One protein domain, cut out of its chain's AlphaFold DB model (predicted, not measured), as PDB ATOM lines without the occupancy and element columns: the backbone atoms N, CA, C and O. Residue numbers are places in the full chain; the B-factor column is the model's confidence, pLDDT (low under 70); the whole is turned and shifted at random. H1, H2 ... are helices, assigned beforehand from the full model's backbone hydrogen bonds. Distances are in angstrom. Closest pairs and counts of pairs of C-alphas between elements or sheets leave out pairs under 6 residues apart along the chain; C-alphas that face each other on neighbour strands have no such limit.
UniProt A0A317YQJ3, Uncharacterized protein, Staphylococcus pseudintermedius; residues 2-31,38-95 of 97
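This is residues 2 to 31 and 38 to 95 of the 97 residues of an uncharacterized protein of Staphylococcus pseudintermedius (UniProt A0A317YQJ3). Three long helices lie lengthwise side by side with nearly aligned lines and make a rod, their centres set in a triangle. H2 and H3 form a close helical hairpin, and H1 runs alongside the pair at a looser distance, nearer to H2 than to H3. The printed part has 88 residues with three named helices, in the order H1, H2, H3, and no named strand; the class is all helix, with 82 of the 88 printed residues in the helices. H1 and H3 run the same way, and H2 runs opposite to both. The whole is only just loose, close to compact, with a radius of gyration of the C-alphas of 14.8 A, and the C-alphas span 48 by 21 by 15 A along their three main axes.

The first helix, H1, residues 2 to 28, and the second, H2, residues 38 to 69, only just touch, with 3 pairs of C-alphas within 8 A. H1 touches H2 with residues 6 to 17 alone, and H2 touches H1 with residues 54 to 65 alone. Their closest C-alphas are those of Ile 13 and Leu 58, 7.6 A apart, and their centres are 12.3 A apart. Their lines stand at a shallow tilt of 5 degrees, and they run opposite ways. The third helix, H3, residues 72 to 94, touches H2 with 25 pairs of C-alphas within 8 A. The closest C-alphas of H2 and H3 are those of Ser 62 and Phe 75, 4.9 A apart, and their centres are 10.1 A apart. These two run opposite ways at a shallow tilt of 8 degrees and form a helical hairpin. H1 and H3 are close but not clearly touching, with 1 pair of C-alphas within 8 A: their closest C-alphas are those of Ala 6 and Val 74, 8.0 A apart. H1 and H3 run the same way at a shallow tilt of 7 degrees, centre to centre 13.6 A. In H1, H2 and H3 every O i to N i+4 pair is within hydrogen-bond range.

H1 has 27 residues, from Ile 2, whose C-alpha is at (13.954, 32.928, 28.080), to Ala 28, whose C-alpha is at (24.325, 31.999, 65.511). Its first and last C-alphas are 38.9 A apart. H2, the longest helix with 32 residues, runs from Arg 38 to His 69, 47.0 A from first to last C-alpha. Its z values fall along the way, from C-alpha 38 at (27.583, 17.685, 69.548) to C-alpha 69 at (20.433, 27.481, 24.174). H3 has 23 residues, from Thr 72 to Thr 94, and measures 32.7 A from first to last C-alpha; it ends at C-alpha 94, at (38.194, 25.507, 58.253).

The two C-alphas farthest apart are those of Asp 31 and His 69, 48.6 A. The first and last printed C-alphas, of Ile 2 and Lys 95, are 40.5 A apart. The printed part has one cut: residues 32 to 37 are not printed, and C-alphas 31 and 38 are 15.2 A apart across it. The link from H1 to H2 runs across this cut. The link from H2 to H3, with 2 residues between them, is tight. The mean pLDDT of the printed part is 72.8, with means of 69 for H1, 76 for H2 and 76 for H3. Confidence is under 70 at 25 residues: 2 to 3, 6, 17, 20 to 31, 38 to 41, 69 and 92 to 95.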
ATOM      1  N   ILE A   2      12.898  33.812  27.535       68.00
ATOM      2  CA  ILE A   2      13.954  32.928  28.080       68.00
ATOM      3  C   ILE A   2      15.072  33.668  28.839       68.00
ATOM      4  O   ILE A   2      15.490  33.211  29.897       68.00
ATOM      5  N   ILE A   3      15.505  34.843  28.365       69.38
ATOM      6  CA  ILE A   3      16.492  35.678  29.084       69.38
ATOM      7  C   ILE A   3      15.935  36.132  30.442       69.38
ATOM      8  O   ILE A   3      16.635  36.095  31.448       69.38
ATOM      9  N   LEU A   4      14.647  36.489  30.491       76.25
ATOM     10  CA  LEU A   4      13.967  36.855  31.733       76.25
ATOM     11  C   LEU A   4      13.904  35.666  32.705       76.25
ATOM     12  O   LEU A   4      14.135  35.851  33.893       76.25
ATOM     13  N   LEU A   5      13.657  34.449  32.204       77.50
ATOM     14  CA  LEU A   5      13.670  33.223  33.006       77.50
ATOM     15  C   LEU A   5      15.064  32.929  33.582       77.50
ATOM     16  O   LEU A   5      15.175  32.590  34.757       77.50
ATOM     17  N   ALA A   6      16.121  33.102  32.782       69.62
ATOM     18  CA  ALA A   6      17.501  32.935  33.234       69.62
ATOM     19  C   ALA A   6      17.852  33.929  34.353       69.62
ATOM     20  O   ALA A   6      18.403  33.535  35.379       69.62
ATOM     21  N   ILE A   7      17.484  35.204  34.174       76.38
ATOM     22  CA  ILE A   7      17.723  36.271  35.153       76.38
ATOM     23  C   ILE A   7      16.918  36.027  36.432       76.38
ATOM     24  O   ILE A   7      17.483  36.095  37.521       76.38
ATOM     25  N   LEU A   8      15.623  35.707  36.321       81.19
ATOM     26  CA  LEU A   8      14.759  35.434  37.473       81.19
ATOM     27  C   LEU A   8      15.216  34.201  38.252       81.19
ATOM     28  O   LEU A   8      15.252  34.245  39.477       81.19
ATOM     29  N   GLY A   9      15.600  33.122  37.568       77.00
ATOM     30  CA  GLY A   9      16.109  31.927  38.232       77.00
ATOM     31  C   GLY A   9      17.462  32.156  38.901       77.00
ATOM     32  O   GLY A   9      17.667  31.707  40.025       77.00
ATOM     33  N   PHE A  10      18.353  32.937  38.282       74.94
ATOM     34  CA  PHE A  10      19.602  33.349  38.924       74.94
ATOM     35  C   PHE A  10      19.348  34.214  40.170       74.94
ATOM     36  O   PHE A  10      19.912  33.945  41.227       74.94
ATOM     37  N   LEU A  11      18.454  35.204  40.076       80.19
ATOM     38  CA  LEU A  11      18.023  36.031  41.210       80.19
ATOM     39  C   LEU A  11      17.409  35.192  42.332       80.19
ATOM     40  O   LEU A  11      17.705  35.430  43.500       80.19
ATOM     41  N   PHE A  12      16.585  34.203  41.988       78.50
ATOM     42  CA  PHE A  12      15.972  33.296  42.950       78.50
ATOM     43  C   PHE A  12      17.026  32.474  43.695       78.50
ATOM     44  O   PHE A  12      17.014  32.442  44.924       78.50
ATOM     45  N   ILE A  13      17.978  31.874  42.974       76.44
ATOM     46  CA  ILE A  13      19.088  31.126  43.579       76.44
ATOM     47  C   ILE A  13      19.920  32.047  44.481       76.44
ATOM     48  O   ILE A  13      20.233  31.680  45.610       76.44
ATOM     49  N   LEU A  14      20.229  33.263  44.028       75.50
ATOM     50  CA  LEU A  14      21.018  34.228  44.791       75.50
ATOM     51  C   LEU A  14      20.304  34.679  46.077       75.50
ATOM     52  O   LEU A  14      20.917  34.722  47.144       75.50
ATOM     53  N   LEU A  15      18.999  34.954  46.011       77.62
ATOM     54  CA  LEU A  15      18.175  35.265  47.182       77.62
ATOM     55  C   LEU A  15      18.094  34.095  48.162       77.62
ATOM     56  O   LEU A  15      18.104  34.322  49.373       77.62
ATOM     57  N   LEU A  16      18.023  32.866  47.649       76.50
ATOM     58  CA  LEU A  16      17.974  31.651  48.452       76.50
ATOM     59  C   LEU A  16      19.302  31.427  49.185       76.50
ATOM     60  O   LEU A  16      19.293  31.166  50.385       76.50
ATOM     61  N   VAL A  17      20.433  31.654  48.511       68.25
ATOM     62  CA  VAL A  17      21.763  31.669  49.134       68.25
ATOM     63  C   VAL A  17      21.816  32.713  50.257       68.25
ATOM     64  O   VAL A  17      22.137  32.368  51.392       68.25
ATOM     65  N   ILE A  18      21.425  33.968  50.001       72.00
ATOM     66  CA  ILE A  18      21.432  35.033  51.024       72.00
ATOM     67  C   ILE A  18      20.523  34.687  52.211       72.00
ATOM     68  O   ILE A  18      20.910  34.906  53.359       72.00
ATOM     69  N   HIS A  19      19.325  34.149  51.963       72.50
ATOM     70  CA  HIS A  19      18.408  33.746  53.031       72.50
ATOM     71  C   HIS A  19      19.005  32.666  53.922       72.50
ATOM     72  O   HIS A  19      18.895  32.774  55.138       72.50
ATOM     73  N   MET A  20      19.667  31.671  53.332       67.25
ATOM     74  CA  MET A  20      20.345  30.609  54.074       67.25
ATOM     75  C   MET A  20      21.446  31.177  54.980       67.25
ATOM     76  O   MET A  20      21.430  30.933  56.182       67.25
ATOM     77  N   PHE A  21      22.320  32.038  54.443       63.78
ATOM     78  CA  PHE A  21      23.372  32.703  55.226       63.78
ATOM     79  C   PHE A  21      22.822  33.637  56.319       63.78
ATOM     80  O   PHE A  21      23.394  33.744  57.402       63.78
ATOM     81  N   LYS A  22      21.709  34.332  56.060       63.53
ATOM     82  CA  LYS A  22      21.079  35.225  57.042       63.53
ATOM     83  C   LYS A  22      20.355  34.445  58.143       63.53
ATOM     84  O   LYS A  22      20.387  34.875  59.294       63.53
ATOM     85  N   LEU A  23      19.742  33.303  57.809       59.94
ATOM     86  CA  LEU A  23      19.212  32.365  58.801       59.94
ATOM     87  C   LEU A  23      20.327  31.873  59.720       59.94
ATOM     88  O   LEU A  23      20.095  31.728  60.910       59.94
ATOM     89  N   ASP A  24      21.532  31.680  59.189       53.84
ATOM     90  CA  ASP A  24      22.698  31.301  59.976       53.84
ATOM     91  C   ASP A  24      23.142  32.356  60.974       53.84
ATOM     92  O   ASP A  24      23.450  32.007  62.103       53.84
ATOM     93  N   VAL A  25      23.133  33.639  60.609       52.88
ATOM     94  CA  VAL A  25      23.400  34.718  61.575       52.88
ATOM     95  C   VAL A  25      22.303  34.766  62.637       52.88
ATOM     96  O   VAL A  25      22.595  34.962  63.811       52.88
ATOM     97  N   LEU A  26      21.044  34.550  62.245       53.00
ATOM     98  CA  LEU A  26      19.920  34.514  63.182       53.00
ATOM     99  C   LEU A  26      20.013  33.322  64.145       53.00
ATOM    100  O   LEU A  26      19.698  33.461  65.320       53.00
ATOM    101  N   ILE A  27      20.458  32.170  63.639       51.41
ATOM    102  CA  ILE A  27      20.734  30.977  64.428       51.41
ATOM    103  C   ILE A  27      21.931  31.270  65.333       51.41
ATOM    104  O   ILE A  27      21.779  31.165  66.540       51.41
ATOM    105  N   ALA A  28      23.075  31.708  64.794       51.28
ATOM    106  CA  ALA A  28      24.325  31.999  65.511       51.28
ATOM    107  C   ALA A  28      24.195  33.059  66.617       51.28
ATOM    108  O   ALA A  28      24.988  33.054  67.554       51.28
ATOM    109  N   ASN A  29      23.212  33.955  66.510       48.94
ATOM    110  CA  ASN A  29      22.899  34.974  67.513       48.94
ATOM    111  C   ASN A  29      22.001  34.453  68.657       48.94
ATOM    112  O   ASN A  29      21.695  35.198  69.583       48.94
ATOM    113  N   ILE A  30      21.551  33.196  68.591       52.75
ATOM    114  CA  ILE A  30      21.059  32.443  69.749       52.75
ATOM    115  C   ILE A  30      22.317  31.933  70.454       52.75
ATOM    116  O   ILE A  30      23.060  31.180  69.836       52.75
ATOM    117  N   ASP A  31      22.586  32.370  71.689       45.94
ATOM    118  CA  ASP A  31      23.831  32.113  72.437       45.94
ATOM    119  C   ASP A  31      24.332  30.655  72.335       45.94
ATOM    120  O   ASP A  31      23.961  29.766  73.103       45.94
ATOM    121  N   ARG A  38      28.436  18.499  70.422       58.88
ATOM    122  CA  ARG A  38      27.583  17.685  69.548       58.88
ATOM    123  C   ARG A  38      26.633  18.504  68.662       58.88
ATOM    124  O   ARG A  38      26.350  18.102  67.528       58.88
ATOM    125  N   TYR A  39      26.133  19.643  69.129       63.88
ATOM    126  CA  TYR A  39      25.281  20.511  68.313       63.88
ATOM    127  C   TYR A  39      26.114  21.316  67.306       63.88
ATOM    128  O   TYR A  39      25.697  21.470  66.157       63.88
ATOM    129  N   ARG A  40      27.340  21.715  67.681       67.56
ATOM    130  CA  ARG A  40      28.319  22.352  66.780       67.56
ATOM    131  C   ARG A  40      28.613  21.475  65.555       67.56
ATOM    132  O   ARG A  40      28.534  21.946  64.421       67.56
ATOM    133  N   ASP A  41      28.854  20.181  65.766       68.62
ATOM    134  CA  ASP A  41      29.070  19.214  64.678       68.62
ATOM    135  C   ASP A  41      27.825  18.976  63.813       68.62
ATOM    136  O   ASP A  41      27.930  18.658  62.622       68.62
ATOM    137  N   THR A  42      26.636  19.114  64.399       71.88
ATOM    138  CA  THR A  42      25.363  18.957  63.686       71.88
ATOM    139  C   THR A  42      25.106  20.152  62.770       71.88
ATOM    140  O   THR A  42      24.785  19.960  61.596       71.88
ATOM    141  N   VAL A  43      25.326  21.376  63.260       70.56
ATOM    142  CA  VAL A  43      25.232  22.607  62.458       70.56
ATOM    143  C   VAL A  43      26.260  22.588  61.330       70.56
ATOM    144  O   VAL A  43      25.896  22.823  60.181       70.56
ATOM    145  N   ARG A  44      27.509  22.197  61.616       71.81
ATOM    146  CA  ARG A  44      28.572  22.071  60.608       71.81
ATOM    147  C   ARG A  44      28.219  21.071  59.501       71.81
ATOM    148  O   ARG A  44      28.382  21.379  58.323       71.81
ATOM    149  N   ARG A  45      27.712  19.883  59.855       73.12
ATOM    150  CA  ARG A  45      27.256  18.888  58.864       73.12
ATOM    151  C   ARG A  45      26.089  19.402  58.036       73.12
ATOM    152  O   ARG A  45      26.079  19.211  56.824       73.12
ATOM    153  N   ARG A  46      25.127  20.067  58.676       74.75
ATOM    154  CA  ARG A  46      23.981  20.664  57.989       74.75
ATOM    155  C   ARG A  46      24.441  21.724  56.989       74.75
ATOM    156  O   ARG A  46      23.967  21.721  55.860       74.75
ATOM    157  N   TRP A  47      25.414  22.547  57.369       72.88
ATOM    158  CA  TRP A  47      26.079  23.518  56.498       72.88
ATOM    159  C   TRP A  47      26.701  22.887  55.262       72.88
ATOM    160  O   TRP A  47      26.483  23.348  54.143       72.88
ATOM    161  N   LEU A  48      27.459  21.811  55.469       76.38
ATOM    162  CA  LEU A  48      28.133  21.093  54.396       76.38
ATOM    163  C   LEU A  48      27.103  20.516  53.414       76.38
ATOM    164  O   LEU A  48      27.204  20.755  52.217       76.38
ATOM    165  N   ILE A  49      26.047  19.872  53.925       80.88
ATOM    166  CA  ILE A  49      24.949  19.334  53.105       80.88
ATOM    167  C   ILE A  49      24.256  20.446  52.303       80.88
ATOM    168  O   ILE A  49      24.035  20.289  51.105       80.88
ATOM    169  N   TRP A  50      23.938  21.581  52.931       77.88
ATOM    170  CA  TRP A  50      23.301  22.703  52.238       77.88
ATOM    171  C   TRP A  50      24.195  23.331  51.169       77.88
ATOM    172  O   TRP A  50      23.704  23.673  50.094       77.88
ATOM    173  N   THR A  51      25.496  23.449  51.440       76.94
ATOM    174  CA  THR A  51      26.480  23.967  50.480       76.94
ATOM    175  C   THR A  51      26.554  23.054  49.256       76.94
ATOM    176  O   THR A  51      26.399  23.529  48.134       76.94
ATOM    177  N   GLU A  52      26.683  21.741  49.458       79.81
ATOM    178  CA  GLU A  52      26.694  20.743  48.379       79.81
ATOM    179  C   GLU A  52      25.382  20.748  47.570       79.81
ATOM    180  O   GLU A  52      25.404  20.730  46.339       79.81
ATOM    181  N   MET A  53      24.224  20.860  48.234       83.94
ATOM    182  CA  MET A  53      22.928  20.973  47.550       83.94
ATOM    183  C   MET A  53      22.828  22.239  46.688       83.94
ATOM    184  O   MET A  53      22.348  22.170  45.557       83.94
ATOM    185  N   MET A  54      23.287  23.392  47.189       79.94
ATOM    186  CA  MET A  54      23.303  24.644  46.421       79.94
ATOM    187  C   MET A  54      24.197  24.542  45.188       79.94
ATOM    188  O   MET A  54      23.812  24.989  44.106       79.94
ATOM    189  N   ILE A  55      25.362  23.915  45.339       82.56
ATOM    190  CA  ILE A  55      26.299  23.656  44.246       82.56
ATOM    191  C   ILE A  55      25.643  22.780  43.177       82.56
ATOM    192  O   ILE A  55      25.666  23.135  41.999       82.56
ATOM    193  N   ALA A  56      25.003  21.680  43.580       83.25
ATOM    194  CA  ALA A  56      24.319  20.782  42.658       83.25
ATOM    195  C   ALA A  56      23.181  21.489  41.901       83.25
ATOM    196  O   ALA A  56      23.064  21.336  40.686       83.25
ATOM    197  N   ILE A  57      22.374  22.307  42.586       83.31
ATOM    198  CA  ILE A  57      21.281  23.069  41.963       83.31
ATOM    199  C   ILE A  57      21.827  24.089  40.956       83.31
ATOM    200  O   ILE A  57      21.328  24.162  39.834       83.31
ATOM    201  N   LEU A  58      22.873  24.841  41.314       83.00
ATOM    202  CA  LEU A  58      23.540  25.783  40.407       83.00
ATOM    203  C   LEU A  58      24.138  25.085  39.188       83.00
ATOM    204  O   LEU A  58      24.023  25.588  38.068       83.00
ATOM    205  N   PHE A  59      24.755  23.924  39.392       83.19
ATOM    206  CA  PHE A  59      25.335  23.133  38.318       83.19
ATOM    207  C   PHE A  59      24.258  22.625  37.356       83.19
ATOM    208  O   PHE A  59      24.354  22.857  36.155       83.19
ATOM    209  N   VAL A  60      23.186  22.013  37.869       85.31
ATOM    210  CA  VAL A  60      22.066  21.532  37.043       85.31
ATOM    211  C   VAL A  60      21.393  22.685  36.302       85.31
ATOM    212  O   VAL A  60      21.098  22.561  35.114       85.31
ATOM    213  N   TRP A  61      21.191  23.825  36.966       82.25
ATOM    214  CA  TRP A  61      20.601  25.012  36.351       82.25
ATOM    215  C   TRP A  61      21.473  25.559  35.214       82.25
ATOM    216  O   TRP A  61      21.004  25.733  34.089       82.25
ATOM    217  N   SER A  62      22.756  25.800  35.485       77.62
ATOM    218  CA  SER A  62      23.697  26.339  34.499       77.62
ATOM    219  C   SER A  62      23.929  25.380  33.326       77.62
ATOM    220  O   SER A  62      23.953  25.825  32.177       77.62
ATOM    221  N   LEU A  63      24.011  24.072  33.586       82.19
ATOM    222  CA  LEU A  63      24.118  23.035  32.561       82.19
ATOM    223  C   LEU A  63      22.842  22.935  31.717       82.19
ATOM    224  O   LEU A  63      22.922  22.854  30.493       82.19
ATOM    225  N   GLY A  64      21.665  22.995  32.347       79.50
ATOM    226  CA  GLY A  64      20.378  22.996  31.652       79.50
ATOM    227  C   GLY A  64      20.255  24.171  30.681       79.50
ATOM    228  O   GLY A  64      19.879  23.981  29.526       79.50
ATOM    229  N   PHE A  65      20.660  25.372  31.100       73.62
ATOM    230  CA  PHE A  65      20.680  26.550  30.224       73.62
ATOM    231  C   PHE A  65      21.744  26.478  29.126       73.62
ATOM    232  O   PHE A  65      21.495  26.921  28.001       73.62
ATOM    233  N   TYR A  66      22.913  25.911  29.429       77.44
ATOM    234  CA  TYR A  66      23.953  25.677  28.434       77.44
ATOM    235  C   TYR A  66      23.462  24.741  27.324       77.44
ATOM    236  O   TYR A  66      23.561  25.085  26.150       77.44
ATOM    237  N   LEU A  67      22.863  23.605  27.684       81.00
ATOM    238  CA  LEU A  67      22.356  22.626  26.720       81.00
ATOM    239  C   LEU A  67      21.141  23.138  25.937       81.00
ATOM    240  O   LEU A  67      21.002  22.836  24.757       81.00
ATOM    241  N   TYR A  68      20.267  23.916  26.578       73.56
ATOM    242  CA  TYR A  68      19.018  24.371  25.966       73.56
ATOM    243  C   TYR A  68      19.218  25.487  24.925       73.56
ATOM    244  O   TYR A  68      18.447  25.578  23.974       73.56
ATOM    245  N   HIS A  69      20.247  26.331  25.069       69.75
ATOM    246  CA  HIS A  69      20.433  27.481  24.174       69.75
ATOM    247  C   HIS A  69      21.888  27.865  23.866       69.75
ATOM    248  O   HIS A  69      22.110  28.922  23.278       69.75
ATOM    249  N   PHE A  70      22.883  27.057  24.249       70.12
ATOM    250  CA  PHE A  70      24.304  27.417  24.133       70.12
ATOM    251  C   PHE A  70      24.645  28.749  24.833       70.12
ATOM    252  O   PHE A  70      25.512  29.503  24.395       70.12
ATOM    253  N   TYR A  71      23.980  29.059  25.956       72.62
ATOM    254  CA  TYR A  71      24.306  30.244  26.758       72.62
ATOM    255  C   TYR A  71      25.580  30.017  27.584       72.62
ATOM    256  O   TYR A  71      25.543  29.839  28.802       72.62
ATOM    257  N   THR A  72      26.733  30.076  26.917       75.12
ATOM    258  CA  THR A  72      28.061  29.926  27.531       75.12
ATOM    259  C   THR A  72      28.304  30.948  28.645       75.12
ATOM    260  O   THR A  72      28.932  30.631  29.648       75.12
ATOM    261  N   VAL A  73      27.737  32.154  28.530       75.50
ATOM    262  CA  VAL A  73      27.846  33.201  29.563       75.50
ATOM    263  C   VAL A  73      27.188  32.773  30.880       75.50
ATOM    264  O   VAL A  73      27.770  32.963  31.944       75.50
ATOM    265  N   VAL A  74      26.005  32.150  30.826       73.06
ATOM    266  CA  VAL A  74      25.290  31.673  32.026       73.06
ATOM    267  C   VAL A  74      26.050  30.525  32.681       73.06
ATOM    268  O   VAL A  74      26.147  30.467  33.904       73.06
ATOM    269  N   PHE A  75      26.639  29.649  31.866       75.38
ATOM    270  CA  PHE A  75      27.496  28.576  32.352       75.38
ATOM    271  C   PHE A  75      28.732  29.113  33.084       75.38
ATOM    272  O   PHE A  75      28.989  28.719  34.217       75.38
ATOM    273  N   ILE A  76      29.441  30.077  32.487       80.31
ATOM    274  CA  ILE A  76      30.616  30.712  33.101       80.31
ATOM    275  C   ILE A  76      30.246  31.373  34.437       80.31
ATOM    276  O   ILE A  76      30.915  31.133  35.440       80.31
ATOM    277  N   ILE A  77      29.161  32.156  34.481       80.31
ATOM    278  CA  ILE A  77      28.686  32.794  35.722       80.31
ATOM    279  C   ILE A  77      28.331  31.736  36.778       80.31
ATOM    280  O   ILE A  77      28.705  31.885  37.938       80.31
ATOM    281  N   GLY A  78      27.669  30.645  36.379       79.56
ATOM    282  CA  GLY A  78      27.350  29.524  37.265       79.56
ATOM    283  C   GLY A  78      28.593  28.884  37.889       79.56
ATOM    284  O   GLY A  78      28.617  28.656  39.098       79.56
ATOM    285  N   VAL A  79      29.650  28.672  37.098       81.50
ATOM    286  CA  VAL A  79      30.939  28.147  37.585       81.50
ATOM    287  C   VAL A  79      31.601  29.118  38.568       81.50
ATOM    288  O   VAL A  79      32.073  28.689  39.619       81.50
ATOM    289  N   PHE A  80      31.595  30.426  38.292       81.50
ATOM    290  CA  PHE A  80      32.120  31.415  39.242       81.50
ATOM    291  C   PHE A  80      31.336  31.426  40.561       81.50
ATOM    292  O   PHE A  80      31.943  31.432  41.633       81.50
ATOM    293  N   CYS A  81      30.002  31.370  40.507       80.19
ATOM    294  CA  CYS A  81      29.167  31.263  41.704       80.19
ATOM    295  C   CYS A  81      29.467  29.993  42.504       80.19
ATOM    296  O   CYS A  81      29.535  30.052  43.730       80.19
ATOM    297  N   TRP A  82      29.695  28.865  41.826       81.75
ATOM    298  CA  TRP A  82      30.103  27.627  42.480       81.75
ATOM    299  C   TRP A  82      31.413  27.800  43.256       81.75
ATOM    300  O   TRP A  82      31.448  27.498  44.449       81.75
ATOM    301  N   VAL A  83      32.460  28.345  42.630       80.69
ATOM    302  CA  VAL A  83      33.760  28.561  43.292       80.69
ATOM    303  C   VAL A  83      33.617  29.457  44.526       80.69
ATOM    304  O   VAL A  83      34.200  29.160  45.568       80.69
ATOM    305  N   ILE A  84      32.807  30.518  44.445       80.56
ATOM    306  CA  ILE A  84      32.557  31.426  45.575       80.56
ATOM    307  C   ILE A  84      31.844  30.694  46.719       80.56
ATOM    308  O   ILE A  84      32.298  30.763  47.860       80.56
ATOM    309  N   ILE A  85      30.760  29.969  46.432       79.44
ATOM    310  CA  ILE A  85      29.998  29.228  47.450       79.44
ATOM    311  C   ILE A  85      30.875  28.165  48.107       79.44
ATOM    312  O   ILE A  85      30.896  28.060  49.332       79.44
ATOM    313  N   TYR A  86      31.640  27.426  47.303       79.94
ATOM    314  CA  TYR A  86      32.574  26.430  47.803       79.94
ATOM    315  C   TYR A  86      33.641  27.071  48.694       79.94
ATOM    316  O   TYR A  86      33.874  26.595  49.799       79.94
ATOM    317  N   SER A  87      34.229  28.197  48.278       77.56
ATOM    318  CA  SER A  87      35.217  28.924  49.080       77.56
ATOM    319  C   SER A  87      34.646  29.423  50.409       77.56
ATOM    320  O   SER A  87      35.336  29.355  51.426       77.56
ATOM    321  N   ILE A  88      33.407  29.923  50.426       75.12
ATOM    322  CA  ILE A  88      32.758  30.394  51.657       75.12
ATOM    323  C   ILE A  88      32.432  29.213  52.576       75.12
ATOM    324  O   ILE A  88      32.730  29.274  53.770       75.12
ATOM    325  N   GLY A  89      31.879  28.128  52.030       70.00
ATOM    326  CA  GLY A  89      31.616  26.903  52.785       70.00
ATOM    327  C   GLY A  89      32.902  26.328  53.381       70.00
ATOM    328  O   GLY A  89      32.952  26.006  54.567       70.00
ATOM    329  N   LEU A  90      33.984  26.296  52.600       74.38
ATOM    330  CA  LEU A  90      35.291  25.826  53.052       74.38
ATOM    331  C   LEU A  90      35.876  26.736  54.134       74.38
ATOM    332  O   LEU A  90      36.414  26.228  55.116       74.38
ATOM    333  N   HIS A  91      35.725  28.059  54.012       71.56
ATOM    334  CA  HIS A  91      36.114  29.008  55.056       71.56
ATOM    335  C   HIS A  91      35.343  28.759  56.360       71.56
ATOM    336  O   HIS A  91      35.956  28.690  57.420       71.56
ATOM    337  N   TYR A  92      34.030  28.532  56.297       65.31
ATOM    338  CA  TYR A  92      33.221  28.181  57.472       65.31
ATOM    339  C   TYR A  92      33.628  26.845  58.108       65.31
ATOM    340  O   TYR A  92      33.602  26.705  59.331       65.31
ATOM    341  N   LEU A  93      34.033  25.863  57.298       66.19
ATOM    342  CA  LEU A  93      34.480  24.553  57.780       66.19
ATOM    343  C   LEU A  93      35.882  24.598  58.405       66.19
ATOM    344  O   LEU A  93      36.133  23.914  59.397       66.19
ATOM    345  N   THR A  94      36.787  25.392  57.826       65.31
ATOM    346  CA  THR A  94      38.194  25.507  58.253       65.31
ATOM    347  C   THR A  94      38.422  26.545  59.339       65.31
ATOM    348  O   THR A  94      39.431  26.461  60.042       65.31
ATOM    349  N   LYS A  95      37.495  27.489  59.535       58.12
ATOM    350  CA  LYS A  95      37.521  28.401  60.675       58.12
ATOM    351  C   LYS A  95      37.388  27.579  61.960       58.12
ATOM    352  O   LYS A  95      36.299  27.180  62.370       58.12
TER     353      LYS A  95